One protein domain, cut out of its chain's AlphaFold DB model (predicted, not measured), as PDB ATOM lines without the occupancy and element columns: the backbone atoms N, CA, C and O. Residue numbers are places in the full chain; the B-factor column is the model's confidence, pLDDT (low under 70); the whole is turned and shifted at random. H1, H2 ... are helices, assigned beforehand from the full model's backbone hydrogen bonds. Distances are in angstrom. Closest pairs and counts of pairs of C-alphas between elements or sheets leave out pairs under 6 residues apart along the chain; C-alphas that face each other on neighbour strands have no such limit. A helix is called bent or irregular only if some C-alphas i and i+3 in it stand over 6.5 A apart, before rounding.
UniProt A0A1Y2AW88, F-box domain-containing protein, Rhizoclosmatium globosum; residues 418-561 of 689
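This is residues 418 to 561 of the 689 residues of the protein "F-box domain-containing protein" of Rhizoclosmatium globosum (UniProt A0A1Y2AW88). A helical hairpin, H5 and H6, is crossed steeply by the long helix H1, and H4 runs crosswise through the core to meet all three. Short H2 and H3 sit at the side of H4 and H1 away from the hairpin, H7 lies beyond the far end of H6, and residues 418 to 427 of H1 stick out. The printed part has 144 residues with seven named helices, H1 to H7 in chain order, and no named strand: all helix, compact, radius of gyration of the C-alphas 16.4 A, spans 55 by 35 by 30 A.

H1, residues 418 to 446, touches H3, residues 468 to 472, closest at C-alphas 437 and 469, 6.4 A. H4, residues 478 to 492, touches H1 through 480 to 485 alone, closest at C-alphas 480 and 444, 6.1 A, at a steep tilt of 56 degrees, opposite ways. H2, residues 458 to 464, touches H4, closest at C-alphas 461 and 478, 6.5 A. H5, residues 507 to 518, and H6, residues 527 to 546, form a hairpin at a shallow tilt of 32 degrees, closest at C-alphas 517 and 530, 5.9 A. H4 is about perpendicular to H6, 74 degrees; their closest C-alphas, 487 and 541, are 6.0 A apart. Every O i to N i+4 pair is within hydrogen-bond range in H2, H5, H6 and H7, the last residues 551 to 559; H1 has 24 of 25, H4 8 of 11, H3 0 of 1 but 2 of 2 O i to N i+3 pairs.

H1 begins at C-alpha 418 (5.423, -25.520, -8.870) and spans 42.4 A; H6 spans 27.7 A. H4 is irregular: C-alphas 487 and 490 are 7.8 A apart. H7 ends at C-alpha 559 (30.083, -0.405, -50.918).

The C-alphas of Gly 418 and Phe 556 are farthest apart, 55.5 A. The printed part has no cut; the links H1 to H2 and H4 to H5 are long. Confidence is under 70 at residues 454 to 456, 465 to 466, 494 to 505 and 549.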
ATOM      1  N   GLY A 418       5.947 -26.647  -8.109       91.69
ATOM      2  CA  GLY A 418       5.423 -25.520  -8.870       91.69
ATOM      3  C   GLY A 418       6.092 -24.189  -8.524       91.69
ATOM      4  O   GLY A 418       6.434 -23.428  -9.424       91.69
ATOM      5  N   ASP A 419       6.393 -23.929  -7.249       94.56
ATOM      6  CA  ASP A 419       7.067 -22.693  -6.824       94.56
ATOM      7  C   ASP A 419       8.518 -22.623  -7.316       94.56
ATOM      8  O   ASP A 419       8.967 -21.580  -7.801       94.56
ATOM      9  N   VAL A 420       9.253 -23.739  -7.249       95.44
ATOM     10  CA  VAL A 420      10.621 -23.835  -7.783       95.44
ATOM     11  C   VAL A 420      10.617 -23.673  -9.302       95.44
ATOM     12  O   VAL A 420      11.470 -22.968  -9.842       95.44
ATOM     13  N   MET A 421       9.644 -24.266  -9.997       95.81
ATOM     14  CA  MET A 421       9.519 -24.160 -11.450       95.81
ATOM     15  C   MET A 421       9.122 -22.750 -11.895       95.81
ATOM     16  O   MET A 421       9.732 -22.221 -12.826       95.81
ATOM     17  N   LYS A 422       8.202 -22.085 -11.185       94.94
ATOM     18  CA  LYS A 422       7.881 -20.662 -11.395       94.94
ATOM     19  C   LYS A 422       9.114 -19.790 -11.192       94.94
ATOM     20  O   LYS A 422       9.425 -18.967 -12.050       94.94
ATOM     21  N   ALA A 423       9.858 -19.993 -10.104       95.19
ATOM     22  CA  ALA A 423      11.088 -19.249  -9.838       95.19
ATOM     23  C   ALA A 423      12.168 -19.500 -10.908       95.19
ATOM     24  O   ALA A 423      12.817 -18.555 -11.354       95.19
ATOM     25  N   SER A 424      12.328 -20.749 -11.359       95.38
ATOM     26  CA  SER A 424      13.238 -21.134 -12.448       95.38
ATOM     27  C   SER A 424      12.866 -20.443 -13.762       95.38
ATOM     28  O   SER A 424      13.730 -19.863 -14.424       95.38
ATOM     29  N   PHE A 425      11.579 -20.438 -14.122       94.69
ATOM     30  CA  PHE A 425      11.101 -19.767 -15.327       94.69
ATOM     31  C   PHE A 425      11.284 -18.247 -15.255       94.69
ATOM     32  O   PHE A 425      11.729 -17.641 -16.229       94.69
ATOM     33  N   LEU A 426      11.010 -17.624 -14.105       92.56
ATOM     34  CA  LEU A 426      11.241 -16.189 -13.903       92.56
ATOM     35  C   LEU A 426      12.726 -15.832 -14.039       92.56
ATOM     36  O   LEU A 426      13.062 -14.920 -14.787       92.56
ATOM     37  N   ALA A 427      13.626 -16.599 -13.418       92.94
ATOM     38  CA  ALA A 427      15.069 -16.391 -13.562       92.94
ATOM     39  C   ALA A 427      15.549 -16.564 -15.018       92.94
ATOM     40  O   ALA A 427      16.460 -15.867 -15.485       92.94
ATOM     41  N   TRP A 428      14.928 -17.482 -15.762       94.00
ATOM     42  CA  TRP A 428      15.178 -17.656 -17.189       94.00
ATOM     43  C   TRP A 428      14.690 -16.462 -18.020       94.00
ATOM     44  O   TRP A 428      15.437 -15.956 -18.861       94.00
ATOM     45  N   GLN A 429      13.481 -15.966 -17.756       90.69
ATOM     46  CA  GLN A 429      12.949 -14.761 -18.396       90.69
ATOM     47  C   GLN A 429      13.813 -13.531 -18.093       90.69
ATOM     48  O   GLN A 429      14.135 -12.783 -19.015       90.69
ATOM     49  N   ASP A 430      14.283 -13.374 -16.854       89.50
ATOM     50  CA  ASP A 430      15.216 -12.308 -16.474       89.50
ATOM     51  C   ASP A 430      16.525 -12.407 -17.263       89.50
ATOM     52  O   ASP A 430      17.033 -11.410 -17.778       89.50
ATOM     53  N   THR A 431      17.054 -13.621 -17.441       91.69
ATOM     54  CA  THR A 431      18.256 -13.853 -18.256       91.69
ATOM     55  C   THR A 431      18.045 -13.414 -19.707       91.69
ATOM     56  O   THR A 431      18.901 -12.733 -20.278       91.69
ATOM     57  N   ILE A 432      16.907 -13.765 -20.312       91.75
ATOM     58  CA  ILE A 432      16.564 -13.347 -21.679       91.75
ATOM     59  C   ILE A 432      16.391 -11.825 -21.752       91.75
ATOM     60  O   ILE A 432      16.948 -11.195 -22.652       91.75
ATOM     61  N   ALA A 433      15.694 -11.214 -20.794       88.88
ATOM     62  CA  ALA A 433      15.505  -9.767 -20.728       88.88
ATOM     63  C   ALA A 433      16.847  -9.019 -20.608       88.88
ATOM     64  O   ALA A 433      17.083  -8.034 -21.310       88.88
ATOM     65  N   ILE A 434      17.786  -9.522 -19.801       90.56
ATOM     66  CA  ILE A 434      19.152  -8.980 -19.703       90.56
ATOM     67  C   ILE A 434      19.888  -9.098 -21.050       90.56
ATOM     68  O   ILE A 434      20.565  -8.167 -21.492       90.56
ATOM     69  N   ARG A 435      19.735 -10.212 -21.771       93.25
ATOM     70  CA  ARG A 435      20.330 -10.370 -23.111       93.25
ATOM     71  C   ARG A 435      19.719  -9.414 -24.139       93.25
ATOM     72  O   ARG A 435      20.436  -8.851 -24.960       93.25
ATOM     73  N   ILE A 436      18.414  -9.167 -24.080       91.94
ATOM     74  CA  ILE A 436      17.748  -8.185 -24.948       91.94
ATOM     75  C   ILE A 436      18.247  -6.767 -24.633       91.94
ATOM     76  O   ILE A 436      18.616  -6.018 -25.540       91.94
ATOM     77  N   THR A 437      18.321  -6.399 -23.354       91.38
ATOM     78  CA  THR A 437      18.777  -5.062 -22.939       91.38
ATOM     79  C   THR A 437      20.247  -4.827 -23.300       91.38
ATOM     80  O   THR A 437      20.590  -3.746 -23.779       91.38
ATOM     81  N   THR A 438      21.117  -5.838 -23.191       93.75
ATOM     82  CA  THR A 438      22.513  -5.740 -23.664       93.75
ATOM     83  C   THR A 438      22.608  -5.552 -25.179       93.75
ATOM     84  O   THR A 438      23.419  -4.739 -25.627       93.75
ATOM     85  N   VAL A 439      21.745  -6.196 -25.976       94.81
ATOM     86  CA  VAL A 439      21.634  -5.928 -27.425       94.81
ATOM     87  C   VAL A 439      21.216  -4.482 -27.689       94.81
ATOM     88  O   VAL A 439      21.853  -3.794 -28.492       94.81
ATOM     89  N   TYR A 440      20.189  -3.983 -26.994       93.00
ATOM     90  CA  TYR A 440      19.738  -2.597 -27.150       93.00
ATOM     91  C   TYR A 440      20.830  -1.600 -26.785       93.00
ATOM     92  O   TYR A 440      21.040  -0.624 -27.507       93.00
ATOM     93  N   ARG A 441      21.575  -1.868 -25.712       93.62
ATOM     94  CA  ARG A 441      22.701  -1.044 -25.272       93.62
ATOM     95  C   ARG A 441      23.847  -1.077 -26.281       93.62
ATOM     96  O   ARG A 441      24.380  -0.023 -26.622       93.62
ATOM     97  N   HIS A 442      24.183  -2.256 -26.808       94.94
ATOM     98  CA  HIS A 442      25.211  -2.429 -27.837       94.94
ATOM     99  C   HIS A 442      24.909  -1.609 -29.093       94.94
ATOM    100  O   HIS A 442      25.786  -0.918 -29.613       94.94
ATOM    101  N   ILE A 443      23.668  -1.687 -29.578       94.56
ATOM    102  CA  ILE A 443      23.248  -0.993 -30.795       94.56
ATOM    103  C   ILE A 443      23.146   0.508 -30.536       94.56
ATOM    104  O   ILE A 443      23.736   1.279 -31.287       94.56
ATOM    105  N   THR A 444      22.491   0.927 -29.450       92.44
ATOM    106  CA  THR A 444      22.365   2.346 -29.072       92.44
ATOM    107  C   THR A 444      23.727   3.031 -28.970       92.44
ATOM    108  O   THR A 444      23.892   4.126 -29.496       92.44
ATOM    109  N   ALA A 445      24.728   2.376 -28.371       91.88
ATOM    110  CA  ALA A 445      26.069   2.940 -28.210       91.88
ATOM    111  C   ALA A 445      26.808   3.205 -29.535       91.88
ATOM    112  O   ALA A 445      27.740   4.006 -29.566       91.88
ATOM    113  N   LYS A 446      26.425   2.519 -30.618       92.12
ATOM    114  CA  LYS A 446      27.035   2.661 -31.948       92.12
ATOM    115  C   LYS A 446      26.150   3.415 -32.935       92.12
ATOM    116  O   LYS A 446      26.641   3.816 -33.982       92.12
ATOM    117  N   CYS A 447      24.860   3.544 -32.644       91.12
ATOM    118  CA  CYS A 447      23.872   4.090 -33.563       91.12
ATOM    119  C   CYS A 447      24.058   5.599 -33.741       91.12
ATOM    120  O   CYS A 447      24.245   6.332 -32.768       91.12
ATOM    121  N   SER A 448      23.980   6.068 -34.986       90.44
ATOM    122  CA  SER A 448      24.034   7.497 -35.284       90.44
ATOM    123  C   SER A 448      22.818   8.216 -34.683       90.44
ATOM    124  O   SER A 448      21.685   7.812 -34.966       90.44
ATOM    125  N   PRO A 449      23.002   9.331 -33.944       86.94
ATOM    126  CA  PRO A 449      21.893  10.101 -33.377       86.94
ATOM    127  C   PRO A 449      20.867  10.606 -34.396       86.94
ATOM    128  O   PRO A 449      19.735  10.919 -34.038       86.94
ATOM    129  N   LYS A 450      21.250  10.676 -35.674       83.94
ATOM    130  CA  LYS A 450      20.382  11.110 -36.775       83.94
ATOM    131  C   LYS A 450      19.278  10.112 -37.119       83.94
ATOM    132  O   LYS A 450      18.321  10.487 -37.784       83.94
ATOM    133  N   LEU A 451      19.419   8.855 -36.698       84.44
ATOM    134  CA  LEU A 451      18.413   7.818 -36.932       84.44
ATOM    135  C   LEU A 451      17.269   7.860 -35.918       84.44
ATOM    136  O   LEU A 451      16.296   7.131 -36.082       84.44
ATOM    137  N   PHE A 452      17.384   8.680 -34.873       83.25
ATOM    138  CA  PHE A 452      16.358   8.799 -33.847       83.25
ATOM    139  C   PHE A 452      15.273   9.772 -34.297       83.25
ATOM    140  O   PHE A 452      15.562  10.898 -34.705       83.25
ATOM    141  N   ASP A 453      14.015   9.349 -34.191       70.31
ATOM    142  CA  ASP A 453      12.879  10.218 -34.486       70.31
ATOM    143  C   ASP A 453      12.817  11.370 -33.467       70.31
ATOM    144  O   ASP A 453      12.613  11.181 -32.263       70.31
ATOM    145  N   THR A 454      13.023  12.591 -33.959       65.25
ATOM    146  CA  THR A 454      13.002  13.810 -33.145       65.25
ATOM    147  C   THR A 454      11.589  14.243 -32.749       65.25
ATOM    148  O   THR A 454      11.464  15.103 -31.879       65.25
ATOM    149  N   ASN A 455      10.546  13.663 -33.359       66.94
ATOM    150  CA  ASN A 455       9.140  14.049 -33.193       66.94
ATOM    151  C   ASN A 455       8.328  13.092 -32.299       66.94
ATOM    152  O   ASN A 455       7.097  13.153 -32.301       66.94
ATOM    153  N   LEU A 456       8.991  12.221 -31.532       69.81
ATOM    154  CA  LEU A 456       8.324  11.333 -30.577       69.81
ATOM    155  C   LEU A 456       7.538  12.136 -29.531       69.81
ATOM    156  O   LEU A 456       8.054  13.080 -28.930       69.81
ATOM    157  N   LEU A 457       6.290  11.732 -29.302       74.38
ATOM    158  CA  LEU A 457       5.407  12.350 -28.316       74.38
ATOM    159  C   LEU A 457       5.794  11.897 -26.897       74.38
ATOM    160  O   LEU A 457       6.144  10.736 -26.675       74.38
ATOM    161  N   ASP A 458       5.655  12.783 -25.905       72.94
ATOM    162  CA  ASP A 458       6.002  12.494 -24.499       72.94
ATOM    163  C   ASP A 458       5.251  11.276 -23.925       72.94
ATOM    164  O   ASP A 458       5.752  10.580 -23.042       72.94
ATOM    165  N   ASN A 459       4.065  10.963 -24.458       78.12
ATOM    166  CA  ASN A 459       3.300   9.777 -24.070       78.12
ATOM    167  C   ASN A 459       3.971   8.456 -24.501       78.12
ATOM    168  O   ASN A 459       3.851   7.464 -23.785       78.12
ATOM    169  N   GLN A 460       4.700   8.430 -25.619       74.94
ATOM    170  CA  GLN A 460       5.439   7.252 -26.089       74.94
ATOM    171  C   GLN A 460       6.680   7.010 -25.225       74.94
ATOM    172  O   GLN A 460       7.003   5.868 -24.903       74.94
ATOM    173  N   ILE A 461       7.333   8.088 -24.781       73.44
ATOM    174  CA  ILE A 461       8.435   8.027 -23.812       73.44
ATOM    175  C   ILE A 461       7.915   7.542 -22.453       73.44
ATOM    176  O   ILE A 461       8.507   6.645 -21.861       73.44
ATOM    177  N   ALA A 462       6.765   8.039 -21.989       74.44
ATOM    178  CA  ALA A 462       6.152   7.566 -20.747       74.44
ATOM    179  C   ALA A 462       5.793   6.065 -20.796       74.44
ATOM    180  O   ALA A 462       5.985   5.354 -19.810       74.44
ATOM    181  N   GLN A 463       5.335   5.555 -21.945       76.06
ATOM    182  CA  GLN A 463       5.063   4.123 -22.146       76.06
ATOM    183  C   GLN A 463       6.333   3.253 -22.137       76.06
ATOM    184  O   GLN A 463       6.265   2.083 -21.760       76.06
ATOM    185  N   LEU A 464       7.493   3.804 -22.515       73.19
ATOM    186  CA  LEU A 464       8.785   3.112 -22.433       73.19
ATOM    187  C   LEU A 464       9.238   2.887 -20.986       73.19
ATOM    188  O   LEU A 464       9.946   1.923 -20.726       73.19
ATOM    189  N   MET A 465       8.827   3.749 -20.056       69.69
ATOM    190  CA  MET A 465       9.272   3.694 -18.659       69.69
ATOM    191  C   MET A 465       8.541   2.640 -17.811       69.69
ATOM    192  O   MET A 465       8.918   2.422 -16.663       69.69
ATOM    193  N   GLY A 466       7.489   2.013 -18.351       69.25
ATOM    194  CA  GLY A 466       6.693   0.984 -17.669       69.25
ATOM    195  C   GLY A 466       7.278  -0.441 -17.704       69.25
ATOM    196  O   GLY A 466       7.224  -1.123 -16.683       69.25
ATOM    197  N   PRO A 467       7.806  -0.934 -18.842       73.62
ATOM    198  CA  PRO A 467       8.425  -2.259 -18.940       73.62
ATOM    199  C   PRO A 467       9.645  -2.457 -18.028       73.62
ATOM    200  O   PRO A 467      10.487  -1.571 -17.910       73.62
ATOM    201  N   TYR A 468       9.793  -3.668 -17.479       70.06
ATOM    202  CA  TYR A 468      10.914  -4.078 -16.611       70.06
ATOM    203  C   TYR A 468      12.300  -3.825 -17.232       70.06
ATOM    204  O   TYR A 468      13.231  -3.392 -16.557       70.06
ATOM    205  N   GLU A 469      12.414  -4.014 -18.546       71.69
ATOM    206  CA  GLU A 469      13.629  -3.782 -19.337       71.69
ATOM    207  C   GLU A 469      14.169  -2.344 -19.204       71.69
ATOM    208  O   GLU A 469      15.373  -2.124 -19.346       71.69
ATOM    209  N   TRP A 470      13.306  -1.361 -18.901       80.69
ATOM    210  CA  TRP A 470      13.701   0.041 -18.749       80.69
ATOM    211  C   TRP A 470      14.656   0.265 -17.577       80.69
ATOM    212  O   TRP A 470      15.540   1.115 -17.668       80.69
ATOM    213  N   HIS A 471      14.553  -0.527 -16.505       80.44
ATOM    214  CA  HIS A 471      15.470  -0.426 -15.365       80.44
ATOM    215  C   HIS A 471      16.939  -0.626 -15.764       80.44
ATOM    216  O   HIS A 471      17.823  -0.042 -15.143       80.44
ATOM    217  N   TYR A 472      17.201  -1.395 -16.823       81.75
ATOM    218  CA  TYR A 472      18.547  -1.654 -17.342       81.75
ATOM    219  C   TYR A 472      19.001  -0.667 -18.425       81.75
ATOM    220  O   TYR A 472      20.139  -0.748 -18.888       81.75
ATOM    221  N   LEU A 473      18.114   0.228 -18.863       86.75
ATOM    222  CA  LEU A 473      18.329   1.134 -19.997       86.75
ATOM    223  C   LEU A 473      18.088   2.604 -19.641       86.75
ATOM    224  O   LEU A 473      18.248   3.469 -20.499       86.75
ATOM    225  N   SER A 474      17.710   2.901 -18.393       84.69
ATOM    226  CA  SER A 474      17.309   4.240 -17.947       84.69
ATOM    227  C   SER A 474      18.419   5.291 -18.010       84.69
ATOM    228  O   SER A 474      18.145   6.482 -17.905       84.69
ATOM    229  N   ASP A 475      19.672   4.855 -18.139       87.25
ATOM    230  CA  ASP A 475      20.842   5.712 -18.322       87.25
ATOM    231  C   ASP A 475      21.071   6.126 -19.789       87.25
ATOM    232  O   ASP A 475      21.880   7.017 -20.054       87.25
ATOM    233  N   LEU A 476      20.375   5.498 -20.742       88.31
ATOM    234  CA  LEU A 476      20.442   5.815 -22.168       88.31
ATOM    235  C   LEU A 476      19.374   6.846 -22.566       88.31
ATOM    236  O   LEU A 476      18.375   7.036 -21.875       88.31
ATOM    237  N   ASP A 477      19.558   7.484 -23.727       85.81
ATOM    238  CA  ASP A 477      18.537   8.359 -24.315       85.81
ATOM    239  C   ASP A 477      17.246   7.556 -24.607       85.81
ATOM    240  O   ASP A 477      17.283   6.625 -25.424       85.81
ATOM    241  N   PRO A 478      16.090   7.912 -24.002       84.12
ATOM    242  CA  PRO A 478      14.821   7.225 -24.238       84.12
ATOM    243  C   PRO A 478      14.424   7.154 -25.719       84.12
ATOM    244  O   PRO A 478      13.808   6.177 -26.149       84.12
ATOM    245  N   ARG A 479      14.787   8.162 -26.524       83.56
ATOM    246  CA  ARG A 479      14.480   8.207 -27.965       83.56
ATOM    247  C   ARG A 479      15.287   7.176 -28.743       83.56
ATOM    248  O   ARG A 479      14.753   6.508 -29.632       83.56
ATOM    249  N   ALA A 480      16.556   7.009 -28.375       86.56
ATOM    250  CA  ALA A 480      17.425   5.997 -28.957       86.56
ATOM    251  C   ALA A 480      16.908   4.592 -28.639       86.56
ATOM    252  O   ALA A 480      16.753   3.766 -29.539       86.56
ATOM    253  N   VAL A 481      16.546   4.353 -27.376       87.88
ATOM    254  CA  VAL A 481      16.000   3.068 -26.924       87.88
ATOM    255  C   VAL A 481      14.678   2.747 -27.628       87.88
ATOM    256  O   VAL A 481      14.512   1.627 -28.104       87.88
ATOM    257  N   LEU A 482      13.760   3.713 -27.761       85.88
ATOM    258  CA  LEU A 482      12.504   3.530 -28.506       85.88
ATOM    259  C   LEU A 482      12.745   3.165 -29.969       85.88
ATOM    260  O   LEU A 482      12.117   2.240 -30.481       85.88
ATOM    261  N   THR A 483      13.673   3.863 -30.625       85.94
ATOM    262  CA  THR A 483      14.027   3.607 -32.026       85.94
ATOM    263  C   THR A 483      14.585   2.194 -32.190       85.94
ATOM    264  O   THR A 483      14.117   1.425 -33.031       85.94
ATOM    265  N   VAL A 484      15.551   1.815 -31.346       90.19
ATOM    266  CA  VAL A 484      16.169   0.484 -31.376       90.19
ATOM    267  C   VAL A 484      15.142  -0.610 -31.096       90.19
ATOM    268  O   VAL A 484      15.049  -1.570 -31.860       90.19
ATOM    269  N   ARG A 485      14.314  -0.434 -30.063       87.88
ATOM    270  CA  ARG A 485      13.238  -1.364 -29.714       87.88
ATOM    271  C   ARG A 485      12.227  -1.523 -30.846       87.88
ATOM    272  O   ARG A 485      11.838  -2.647 -31.140       87.88
ATOM    273  N   GLY A 486      11.821  -0.431 -31.494       85.44
ATOM    274  CA  GLY A 486      10.878  -0.467 -32.612       85.44
ATOM    275  C   GLY A 486      11.408  -1.283 -33.789       85.44
ATOM    276  O   GLY A 486      10.713  -2.151 -34.309       85.44
ATOM    277  N   PHE A 487      12.673  -1.088 -34.167       87.88
ATOM    278  CA  PHE A 487      13.284  -1.870 -35.247       87.88
ATOM    279  C   PHE A 487      13.554  -3.334 -34.879       87.88
ATOM    280  O   PHE A 487      13.584  -4.194 -35.764       87.88
ATOM    281  N   LEU A 488      13.737  -3.629 -33.592       89.94
ATOM    282  CA  LEU A 488      14.011  -4.972 -33.087       89.94
ATOM    283  C   LEU A 488      12.780  -5.707 -32.548       89.94
ATOM    284  O   LEU A 488      12.929  -6.832 -32.094       89.94
ATOM    285  N   GLU A 489      11.567  -5.156 -32.644       85.81
ATOM    286  CA  GLU A 489      10.367  -5.746 -32.020       85.81
ATOM    287  C   GLU A 489      10.114  -7.217 -32.406       85.81
ATOM    288  O   GLU A 489       9.601  -8.004 -31.615       85.81
ATOM    289  N   ASN A 490      10.520  -7.620 -33.611       85.50
ATOM    290  CA  ASN A 490      10.323  -8.984 -34.095       85.50
ATOM    291  C   ASN A 490      11.252 -10.005 -33.428       85.50
ATOM    292  O   ASN A 490      10.934 -11.186 -33.439       85.50
ATOM    293  N   ILE A 491      12.385  -9.593 -32.845       87.31
ATOM    294  CA  ILE A 491      13.259 -10.545 -32.136       87.31
ATOM    295  C   ILE A 491      12.655 -10.950 -30.788       87.31
ATOM    296  O   ILE A 491      13.019 -11.992 -30.256       87.31
ATOM    297  N   THR A 492      11.709 -10.165 -30.261       81.75
ATOM    298  CA  THR A 492      11.024 -10.435 -28.989       81.75
ATOM    299  C   THR A 492       9.621 -11.020 -29.163       81.75
ATOM    300  O   THR A 492       9.111 -11.658 -28.245       81.75
ATOM    301  N   ARG A 493       8.997 -10.871 -30.342       77.56
ATOM    302  CA  ARG A 493       7.686 -11.460 -30.665       77.56
ATOM    303  C   ARG A 493       7.828 -12.809 -31.376       77.56
ATOM    304  O   ARG A 493       8.497 -12.913 -32.397       77.56
ATOM    305  N   LEU A 494       7.112 -13.823 -30.891       65.75
ATOM    306  CA  LEU A 494       7.001 -15.144 -31.534       65.75
ATOM    307  C   LEU A 494       5.981 -15.198 -32.683       65.75
ATOM    308  O   LEU A 494       5.682 -16.271 -33.199       65.75
ATOM    309  N   THR A 495       5.419 -14.061 -33.099       52.75
ATOM    310  CA  THR A 495       4.439 -14.030 -34.188       52.75
ATOM    311  C   THR A 495       5.047 -14.604 -35.461       52.75
ATOM    312  O   THR A 495       6.060 -14.091 -35.940       52.75
ATOM    313  N   ASN A 496       4.385 -15.615 -36.037       47.44
ATOM    314  CA  ASN A 496       4.590 -16.029 -37.420       47.44
ATOM    315  C   ASN A 496       4.616 -14.771 -38.287       47.44
ATOM    316  O   ASN A 496       3.599 -14.091 -38.426       47.44
ATOM    317  N   ILE A 497       5.788 -14.429 -38.825       45.03
ATOM    318  CA  ILE A 497       5.957 -13.299 -39.735       45.03
ATOM    319  C   ILE A 497       5.228 -13.672 -41.034       45.03
ATOM    320  O   ILE A 497       5.827 -14.143 -42.002       45.03
ATOM    321  N   HIS A 498       3.910 -13.477 -41.047       41.91
ATOM    322  CA  HIS A 498       3.115 -13.301 -42.253       41.91
ATOM    323  C   HIS A 498       3.244 -11.841 -42.694       41.91
ATOM    324  O   HIS A 498       2.269 -11.108 -42.831       41.91
ATOM    325  N   GLU A 499       4.479 -11.395 -42.934       45.38
ATOM    326  CA  GLU A 499       4.667 -10.282 -43.852       45.38
ATOM    327  C   GLU A 499       4.309 -10.840 -45.234       45.38
ATOM    328  O   GLU A 499       4.911 -11.809 -45.696       45.38
ATOM    329  N   GLY A 500       3.293 -10.274 -45.892       43.53
ATOM    330  CA  GLY A 500       2.871 -10.643 -47.253       43.53
ATOM    331  C   GLY A 500       3.914 -10.340 -48.342       43.53
ATOM    332  O   GLY A 500       3.554 -10.186 -49.506       43.53
ATOM    333  N   TYR A 501       5.190 -10.222 -47.964       48.66
ATOM    334  CA  TYR A 501       6.332  -9.919 -48.811       48.66
ATOM    335  C   TYR A 501       7.328 -11.093 -48.816       48.66
ATOM    336  O   TYR A 501       7.564 -11.711 -47.775       48.66
ATOM    337  N   PRO A 502       7.943 -11.415 -49.969       56.00
ATOM    338  CA  PRO A 502       9.039 -12.377 -50.037       56.00
ATOM    339  C   PRO A 502      10.189 -11.957 -49.117       56.00
ATOM    340  O   PRO A 502      10.538 -10.779 -49.053       56.00
ATOM    341  N   ASP A 503      10.831 -12.922 -48.455       64.12
ATOM    342  CA  ASP A 503      11.950 -12.664 -47.542       64.12
ATOM    343  C   ASP A 503      13.269 -12.378 -48.294       64.12
ATOM    344  O   ASP A 503      14.258 -13.099 -48.163       64.12
ATOM    345  N   TYR A 504      13.294 -11.317 -49.111       59.91
ATOM    346  CA  TYR A 504      14.420 -10.968 -49.994       59.91
ATOM    347  C   TYR A 504      15.726 -10.717 -49.210       59.91
ATOM    348  O   TYR A 504      16.841 -10.843 -49.725       59.91
ATOM    349  N   HIS A 505      15.617 -10.407 -47.922       68.75
ATOM    350  CA  HIS A 505      16.759 -10.167 -47.053       68.75
ATOM    351  C   HIS A 505      16.934 -11.282 -46.014       68.75
ATOM    352  O   HIS A 505      17.745 -11.128 -45.112       68.75
ATOM    353  N   GLY A 506      16.244 -12.422 -46.116       73.81
ATOM    354  CA  GLY A 506      16.377 -13.509 -45.138       73.81
ATOM    355  C   GLY A 506      16.108 -13.067 -43.691       73.81
ATOM    356  O   GLY A 506      16.685 -13.630 -42.766       73.81
ATOM    357  N   MET A 507      15.316 -12.012 -43.494       78.44
ATOM    358  CA  MET A 507      14.984 -11.396 -42.216       78.44
ATOM    359  C   MET A 507      14.211 -12.354 -41.321       78.44
ATOM    360  O   MET A 507      14.462 -12.349 -40.123       78.44
ATOM    361  N   ARG A 508      13.346 -13.222 -41.866       78.38
ATOM    362  CA  ARG A 508      12.641 -14.234 -41.059       78.38
ATOM    363  C   ARG A 508      13.618 -15.259 -40.513       78.38
ATOM    364  O   ARG A 508      13.650 -15.503 -39.310       78.38
ATOM    365  N   LYS A 509      14.481 -15.785 -41.388       82.75
ATOM    366  CA  LYS A 509      15.574 -16.671 -40.973       82.75
ATOM    367  C   LYS A 509      16.473 -15.982 -39.943       82.75
ATOM    368  O   LYS A 509      16.884 -16.609 -38.974       82.75
ATOM    369  N   LYS A 510      16.731 -14.682 -40.114       86.19
ATOM    370  CA  LYS A 510      17.580 -13.911 -39.206       86.19
ATOM    371  C   LYS A 510      16.964 -13.688 -37.835       86.19
ATOM    372  O   LYS A 510      17.668 -13.820 -36.842       86.19
ATOM    373  N   VAL A 511      15.667 -13.399 -37.773       89.00
ATOM    374  CA  VAL A 511      14.922 -13.321 -36.513       89.00
ATOM    375  C   VAL A 511      15.002 -14.657 -35.781       89.00
ATOM    376  O   VAL A 511      15.368 -14.660 -34.612       89.00
ATOM    377  N   ALA A 512      14.772 -15.779 -36.470       87.50
ATOM    378  CA  ALA A 512      14.883 -17.107 -35.865       87.50
ATOM    379  C   ALA A 512      16.307 -17.405 -35.351       87.50
ATOM    380  O   ALA A 512      16.473 -17.913 -34.245       87.50
ATOM    381  N   GLU A 513      17.348 -17.038 -36.112       90.94
ATOM    382  CA  GLU A 513      18.748 -17.150 -35.673       90.94
ATOM    383  C   GLU A 513      19.023 -16.311 -34.412       90.94
ATOM    384  O   GLU A 513      19.650 -16.799 -33.473       90.94
ATOM    385  N   ILE A 514      18.535 -15.067 -34.359       93.38
ATOM    386  CA  ILE A 514      18.699 -14.182 -33.196       93.38
ATOM    387  C   ILE A 514      17.921 -14.715 -31.989       93.38
ATOM    388  O   ILE A 514      18.471 -14.769 -30.895       93.38
ATOM    389  N   GLN A 515      16.674 -15.150 -32.172       92.69
ATOM    390  CA  GLN A 515      15.858 -15.753 -31.114       92.69
ATOM    391  C   GLN A 515      16.510 -17.019 -30.555       92.69
ATOM    392  O   GLN A 515      16.539 -17.211 -29.339       92.69
ATOM    393  N   SER A 516      17.109 -17.844 -31.418       91.69
ATOM    394  CA  SER A 516      17.904 -18.994 -30.988       91.69
ATOM    395  C   SER A 516      19.078 -18.549 -30.112       91.69
ATOM    396  O   SER A 516      19.243 -19.087 -29.027       91.69
ATOM    397  N   LEU A 517      19.850 -17.537 -30.526       94.25
ATOM    398  CA  LEU A 517      20.986 -17.014 -29.748       94.25
ATOM    399  C   LEU A 517      20.550 -16.405 -28.405       94.25
ATOM    400  O   LEU A 517      21.211 -16.603 -27.387       94.25
ATOM    401  N   LEU A 518      19.424 -15.685 -28.382       94.00
ATOM    402  CA  LEU A 518      18.849 -15.112 -27.160       94.00
ATOM    403  C   LEU A 518      18.451 -16.190 -26.150       94.00
ATOM    404  O   LEU A 518      18.535 -15.951 -24.946       94.00
ATOM    405  N   THR A 519      18.067 -17.371 -26.632       93.38
ATOM    406  CA  THR A 519      17.547 -18.486 -25.828       93.38
ATOM    407  C   THR A 519      18.564 -19.616 -25.629       93.38
ATOM    408  O   THR A 519      18.227 -20.658 -25.068       93.38
ATOM    409  N   GLU A 520      19.828 -19.421 -26.024       91.38
ATOM    410  CA  GLU A 520      20.896 -20.403 -25.802       91.38
ATOM    411  C   GLU A 520      21.205 -20.588 -24.302       91.38
ATOM    412  O   GLU A 520      21.244 -19.608 -23.546       91.38
ATOM    413  N   PRO A 521      21.508 -21.813 -23.842       87.75
ATOM    414  CA  PRO A 521      22.017 -22.034 -22.491       87.75
ATOM    415  C   PRO A 521      23.254 -21.176 -22.198       87.75
ATOM    416  O   PRO A 521      24.076 -20.921 -23.078       87.75
ATOM    417  N   ALA A 522      23.436 -20.766 -20.940       85.88
ATOM    418  CA  ALA A 522      24.565 -19.917 -20.541       85.88
ATOM    419  C   ALA A 522      25.941 -20.507 -20.920       85.88
ATOM    420  O   ALA A 522      26.852 -19.757 -21.253       85.88
ATOM    421  N   ALA A 523      26.078 -21.837 -20.926       87.12
ATOM    422  CA  ALA A 523      27.318 -22.530 -21.281       87.12
ATOM    423  C   ALA A 523      27.726 -22.376 -22.759       87.12
ATOM    424  O   ALA A 523      28.908 -22.470 -23.080       87.12
ATOM    425  N   THR A 524      26.762 -22.161 -23.655       89.50
ATOM    426  CA  THR A 524      26.991 -22.056 -25.107       89.50
ATOM    427  C   THR A 524      26.722 -20.658 -25.649       89.50
ATOM    428  O   THR A 524      26.982 -20.414 -26.825       89.50
ATOM    429  N   PHE A 525      26.224 -19.754 -24.803       92.62
ATOM    430  CA  PHE A 525      25.829 -18.406 -25.180       92.62
ATOM    431  C   PHE A 525      26.985 -17.629 -25.817       92.62
ATOM    432  O   PHE A 525      28.006 -17.355 -25.184       92.62
ATOM    433  N   ASN A 526      26.797 -17.234 -27.075       93.81
ATOM    434  CA  ASN A 526      27.771 -16.443 -27.816       93.81
ATOM    435  C   ASN A 526      27.305 -14.991 -27.986       93.81
ATOM    436  O   ASN A 526      26.669 -14.628 -28.979       93.81
ATOM    437  N   GLU A 527      27.685 -14.143 -27.030       94.44
ATOM    438  CA  GLU A 527      27.339 -12.718 -27.023       94.44
ATOM    439  C   GLU A 527      27.851 -11.980 -28.273       94.44
ATOM    440  O   GLU A 527      27.117 -11.217 -28.901       94.44
ATOM    441  N   ALA A 528      29.090 -12.249 -28.697       95.19
ATOM    442  CA  ALA A 528      29.677 -11.598 -29.866       95.19
ATOM    443  C   ALA A 528      28.884 -11.903 -31.146       95.19
ATOM    444  O   ALA A 528      28.659 -11.015 -31.972       95.19
ATOM    445  N   LYS A 529      28.419 -13.149 -31.294       95.88
ATOM    446  CA  LYS A 529      27.558 -13.556 -32.405       95.88
ATOM    447  C   LYS A 529      26.175 -12.916 -32.291       95.88
ATOM    448  O   LYS A 529      25.706 -12.367 -33.281       95.88
ATOM    449  N   LEU A 530      25.562 -12.902 -31.104       96.12
ATOM    450  CA  LEU A 530      24.284 -12.216 -30.878       96.12
ATOM    451  C   LEU A 530      24.355 -10.740 -31.293       96.12
ATOM    452  O   LEU A 530      23.471 -10.255 -32.005       96.12
ATOM    453  N   PHE A 531      25.419 -10.035 -30.908       96.31
ATOM    454  CA  PHE A 531      25.624  -8.638 -31.282       96.31
ATOM    455  C   PHE A 531      25.839  -8.458 -32.780       96.31
ATOM    456  O   PHE A 531      25.261  -7.540 -33.364       96.31
ATOM    457  N   ALA A 532      26.633  -9.323 -33.414       94.69
ATOM    458  CA  ALA A 532      26.865  -9.263 -34.853       94.69
ATOM    459  C   ALA A 532      25.557  -9.450 -35.639       94.69
ATOM    460  O   ALA A 532      25.242  -8.643 -36.516       94.69
ATOM    461  N   GLU A 533      24.766 -10.463 -35.283       94.50
ATOM    462  CA  GLU A 533      23.522 -10.771 -35.988       94.50
ATOM    463  C   GLU A 533      22.425  -9.740 -35.720       94.50
ATOM    464  O   GLU A 533      21.747  -9.311 -36.657       94.50
ATOM    465  N   SER A 534      22.308  -9.260 -34.479       94.88
ATOM    466  CA  SER A 534      21.368  -8.187 -34.133       94.88
ATOM    467  C   SER A 534      21.733  -6.872 -34.815       94.88
ATOM    468  O   SER A 534      20.850  -6.193 -35.332       94.88
ATOM    469  N   SER A 535      23.025  -6.530 -34.894       94.44
ATOM    470  CA  SER A 535      23.486  -5.327 -35.602       94.44
ATOM    471  C   SER A 535      23.206  -5.425 -37.100       94.44
ATOM    472  O   SER A 535      22.752  -4.459 -37.708       94.44
ATOM    473  N   LEU A 536      23.424  -6.599 -37.706       90.69
ATOM    474  CA  LEU A 536      23.114  -6.834 -39.114       90.69
ATOM    475  C   LEU A 536      21.610  -6.699 -39.393       90.69
ATOM    476  O   LEU A 536      21.224  -6.071 -40.381       90.69
ATOM    477  N   TYR A 537      20.769  -7.283 -38.538       91.31
ATOM    478  CA  TYR A 537      19.314  -7.194 -38.650       91.31
ATOM    479  C   TYR A 537      18.815  -5.755 -38.451       91.31
ATOM    480  O   TYR A 537      18.054  -5.250 -39.278       91.31
ATOM    481  N   PHE A 538      19.305  -5.066 -37.418       92.19
ATOM    482  CA  PHE A 538      18.999  -3.662 -37.149       92.19
ATOM    483  C   PHE A 538      19.379  -2.764 -38.328       92.19
ATOM    484  O   PHE A 538      18.539  -2.024 -38.832       92.19
ATOM    485  N   ASN A 539      20.604  -2.904 -38.843       90.94
ATOM    486  CA  ASN A 539      21.080  -2.148 -39.996       90.94
ATOM    487  C   ASN A 539      20.142  -2.297 -41.202       90.94
ATOM    488  O   ASN A 539      19.794  -1.310 -41.843       90.94
ATOM    489  N   ARG A 540      19.679  -3.523 -41.486       86.69
ATOM    490  CA  ARG A 540      18.726  -3.802 -42.576       86.69
ATOM    491  C   ARG A 540      17.364  -3.155 -42.349       86.69
ATOM    492  O   ARG A 540      16.774  -2.636 -43.292       86.69
ATOM    493  N   LYS A 541      16.863  -3.155 -41.113       86.81
ATOM    494  CA  LYS A 541      15.622  -2.452 -40.773       86.81
ATOM    495  C   LYS A 541      15.768  -0.933 -40.940       86.81
ATOM    496  O   LYS A 541      14.880  -0.319 -41.529       86.81
ATOM    497  N   CYS A 542      16.898  -0.349 -40.533       87.69
ATOM    498  CA  CYS A 542      17.182   1.066 -40.783       87.69
ATOM    499  C   CYS A 542      17.285   1.376 -42.282       87.69
ATOM    500  O   CYS A 542      16.705   2.359 -42.729       87.69
ATOM    501  N   TYR A 543      17.926   0.511 -43.076       84.31
ATOM    502  CA  TYR A 543      17.970   0.637 -44.538       84.31
ATOM    503  C   TYR A 543      16.573   0.811 -45.145       84.31
ATOM    504  O   TYR A 543      16.337   1.765 -45.888       84.31
ATOM    505  N   PHE A 544      15.634  -0.075 -44.798       79.94
ATOM    506  CA  PHE A 544      14.265   0.008 -45.313       79.94
ATOM    507  C   PHE A 544      13.555   1.292 -44.917       79.94
ATOM    508  O   PHE A 544      12.807   1.846 -45.718       79.94
ATOM    509  N   HIS A 545      13.777   1.752 -43.692       81.56
ATOM    510  CA  HIS A 545      13.108   2.934 -43.175       81.56
ATOM    511  C   HIS A 545      13.673   4.230 -43.762       81.56
ATOM    512  O   HIS A 545      12.913   5.104 -44.165       81.56
ATOM    513  N   THR A 546      14.999   4.348 -43.842       78.12
ATOM    514  CA  THR A 546      15.679   5.582 -44.252       78.12
ATOM    515  C   THR A 546      15.755   5.733 -45.771       78.12
ATOM    516  O   THR A 546      15.638   6.841 -46.285       78.12
ATOM    517  N   ILE A 547      15.962   4.635 -46.505       74.38
ATOM    518  CA  ILE A 547      16.265   4.667 -47.946       74.38
ATOM    519  C   ILE A 547      15.131   4.056 -48.792       74.38
ATOM    520  O   ILE A 547      15.009   4.369 -49.979       74.38
ATOM    521  N   GLY A 548      14.262   3.237 -48.191       71.56
ATOM    522  CA  GLY A 548      13.152   2.561 -48.867       71.56
ATOM    523  C   GLY A 548      13.502   1.163 -49.395       71.56
ATOM    524  O   GLY A 548      14.553   0.594 -49.100       71.56
ATOM    525  N   LEU A 549      12.589   0.579 -50.179       66.00
ATOM    526  CA  LEU A 549      12.724  -0.774 -50.733       66.00
ATOM    527  C   LEU A 549      13.566  -0.755 -52.024       66.00
ATOM    528  O   LEU A 549      13.056  -0.448 -53.102       66.00
ATOM    529  N   GLY A 550      14.857  -1.092 -51.932       79.44
ATOM    530  CA  GLY A 550      15.702  -1.254 -53.120       79.44
ATOM    531  C   GLY A 550      17.108  -1.786 -52.847       79.44
ATOM    532  O   GLY A 550      17.944  -1.112 -52.246       79.44
ATOM    533  N   LEU A 551      17.408  -2.980 -53.360       84.75
ATOM    534  CA  LEU A 551      18.707  -3.631 -53.137       84.75
ATOM    535  C   LEU A 551      19.850  -2.976 -53.891       84.75
ATOM    536  O   LEU A 551      20.988  -3.027 -53.436       84.75
ATOM    537  N   ILE A 552      19.575  -2.397 -55.061       88.62
ATOM    538  CA  ILE A 552      20.613  -1.739 -55.861       88.62
ATOM    539  C   ILE A 552      21.217  -0.592 -55.049       88.62
ATOM    540  O   ILE A 552      22.440  -0.442 -54.982       88.62
ATOM    541  N   VAL A 553      20.342   0.166 -54.384       88.50
ATOM    542  CA  VAL A 553      20.723   1.262 -53.500       88.50
ATOM    543  C   VAL A 553      21.374   0.717 -52.231       88.50
ATOM    544  O   VAL A 553      22.456   1.179 -51.890       88.50
ATOM    545  N   GLU A 554      20.820  -0.317 -51.587       87.88
ATOM    546  CA  GLU A 554      21.478  -0.984 -50.445       87.88
ATOM    547  C   GLU A 554      22.942  -1.338 -50.766       87.88
ATOM    548  O   GLU A 554      23.849  -1.015 -50.001       87.88
ATOM    549  N   LYS A 555      23.210  -1.948 -51.930       89.94
ATOM    550  CA  LYS A 555      24.571  -2.341 -52.327       89.94
ATOM    551  C   LYS A 555      25.505  -1.164 -52.561       89.94
ATOM    552  O   LYS A 555      26.691  -1.294 -52.263       89.94
ATOM    553  N   PHE A 556      24.992  -0.029 -53.030       92.00
ATOM    554  CA  PHE A 556      25.779   1.198 -53.096       92.00
ATOM    555  C   PHE A 556      26.221   1.642 -51.699       92.00
ATOM    556  O   PHE A 556      27.416   1.794 -51.457       92.00
ATOM    557  N   TYR A 557      25.286   1.776 -50.759       91.25
ATOM    558  CA  TYR A 557      25.602   2.221 -49.400       91.25
ATOM    559  C   TYR A 557      26.554   1.249 -48.688       91.25
ATOM    560  O   TYR A 557      27.545   1.686 -48.104       91.25
ATOM    561  N   VAL A 558      26.349  -0.065 -48.842       88.88
ATOM    562  CA  VAL A 558      27.284  -1.090 -48.342       88.88
ATOM    563  C   VAL A 558      28.678  -0.917 -48.952       88.88
ATOM    564  O   VAL A 558      29.669  -0.996 -48.230       88.88
ATOM    565  N   SER A 559      28.787  -0.636 -50.258       90.62
ATOM    566  CA  SER A 559      30.083  -0.405 -50.918       90.62
ATOM    567  C   SER A 559      30.819   0.839 -50.405       90.62
ATOM    568  O   SER A 559      32.043   0.911 -50.493       90.62
ATOM    569  N   LYS A 560      30.078   1.796 -49.836       91.62
ATOM    570  CA  LYS A 560      30.603   3.015 -49.216       91.62
ATOM    571  C   LYS A 560      30.865   2.873 -47.719       91.62
ATOM    572  O   LYS A 560      31.319   3.828 -47.101       91.62
ATOM    573  N   GLY A 561      30.605   1.697 -47.143       90.00
ATOM    574  CA  GLY A 561      30.719   1.473 -45.704       90.00
ATOM    575  C   GLY A 561      29.684   2.254 -44.892       90.00
ATOM    576  O   GLY A 561      29.931   2.544 -43.728       90.00
TER     577      GLY A 561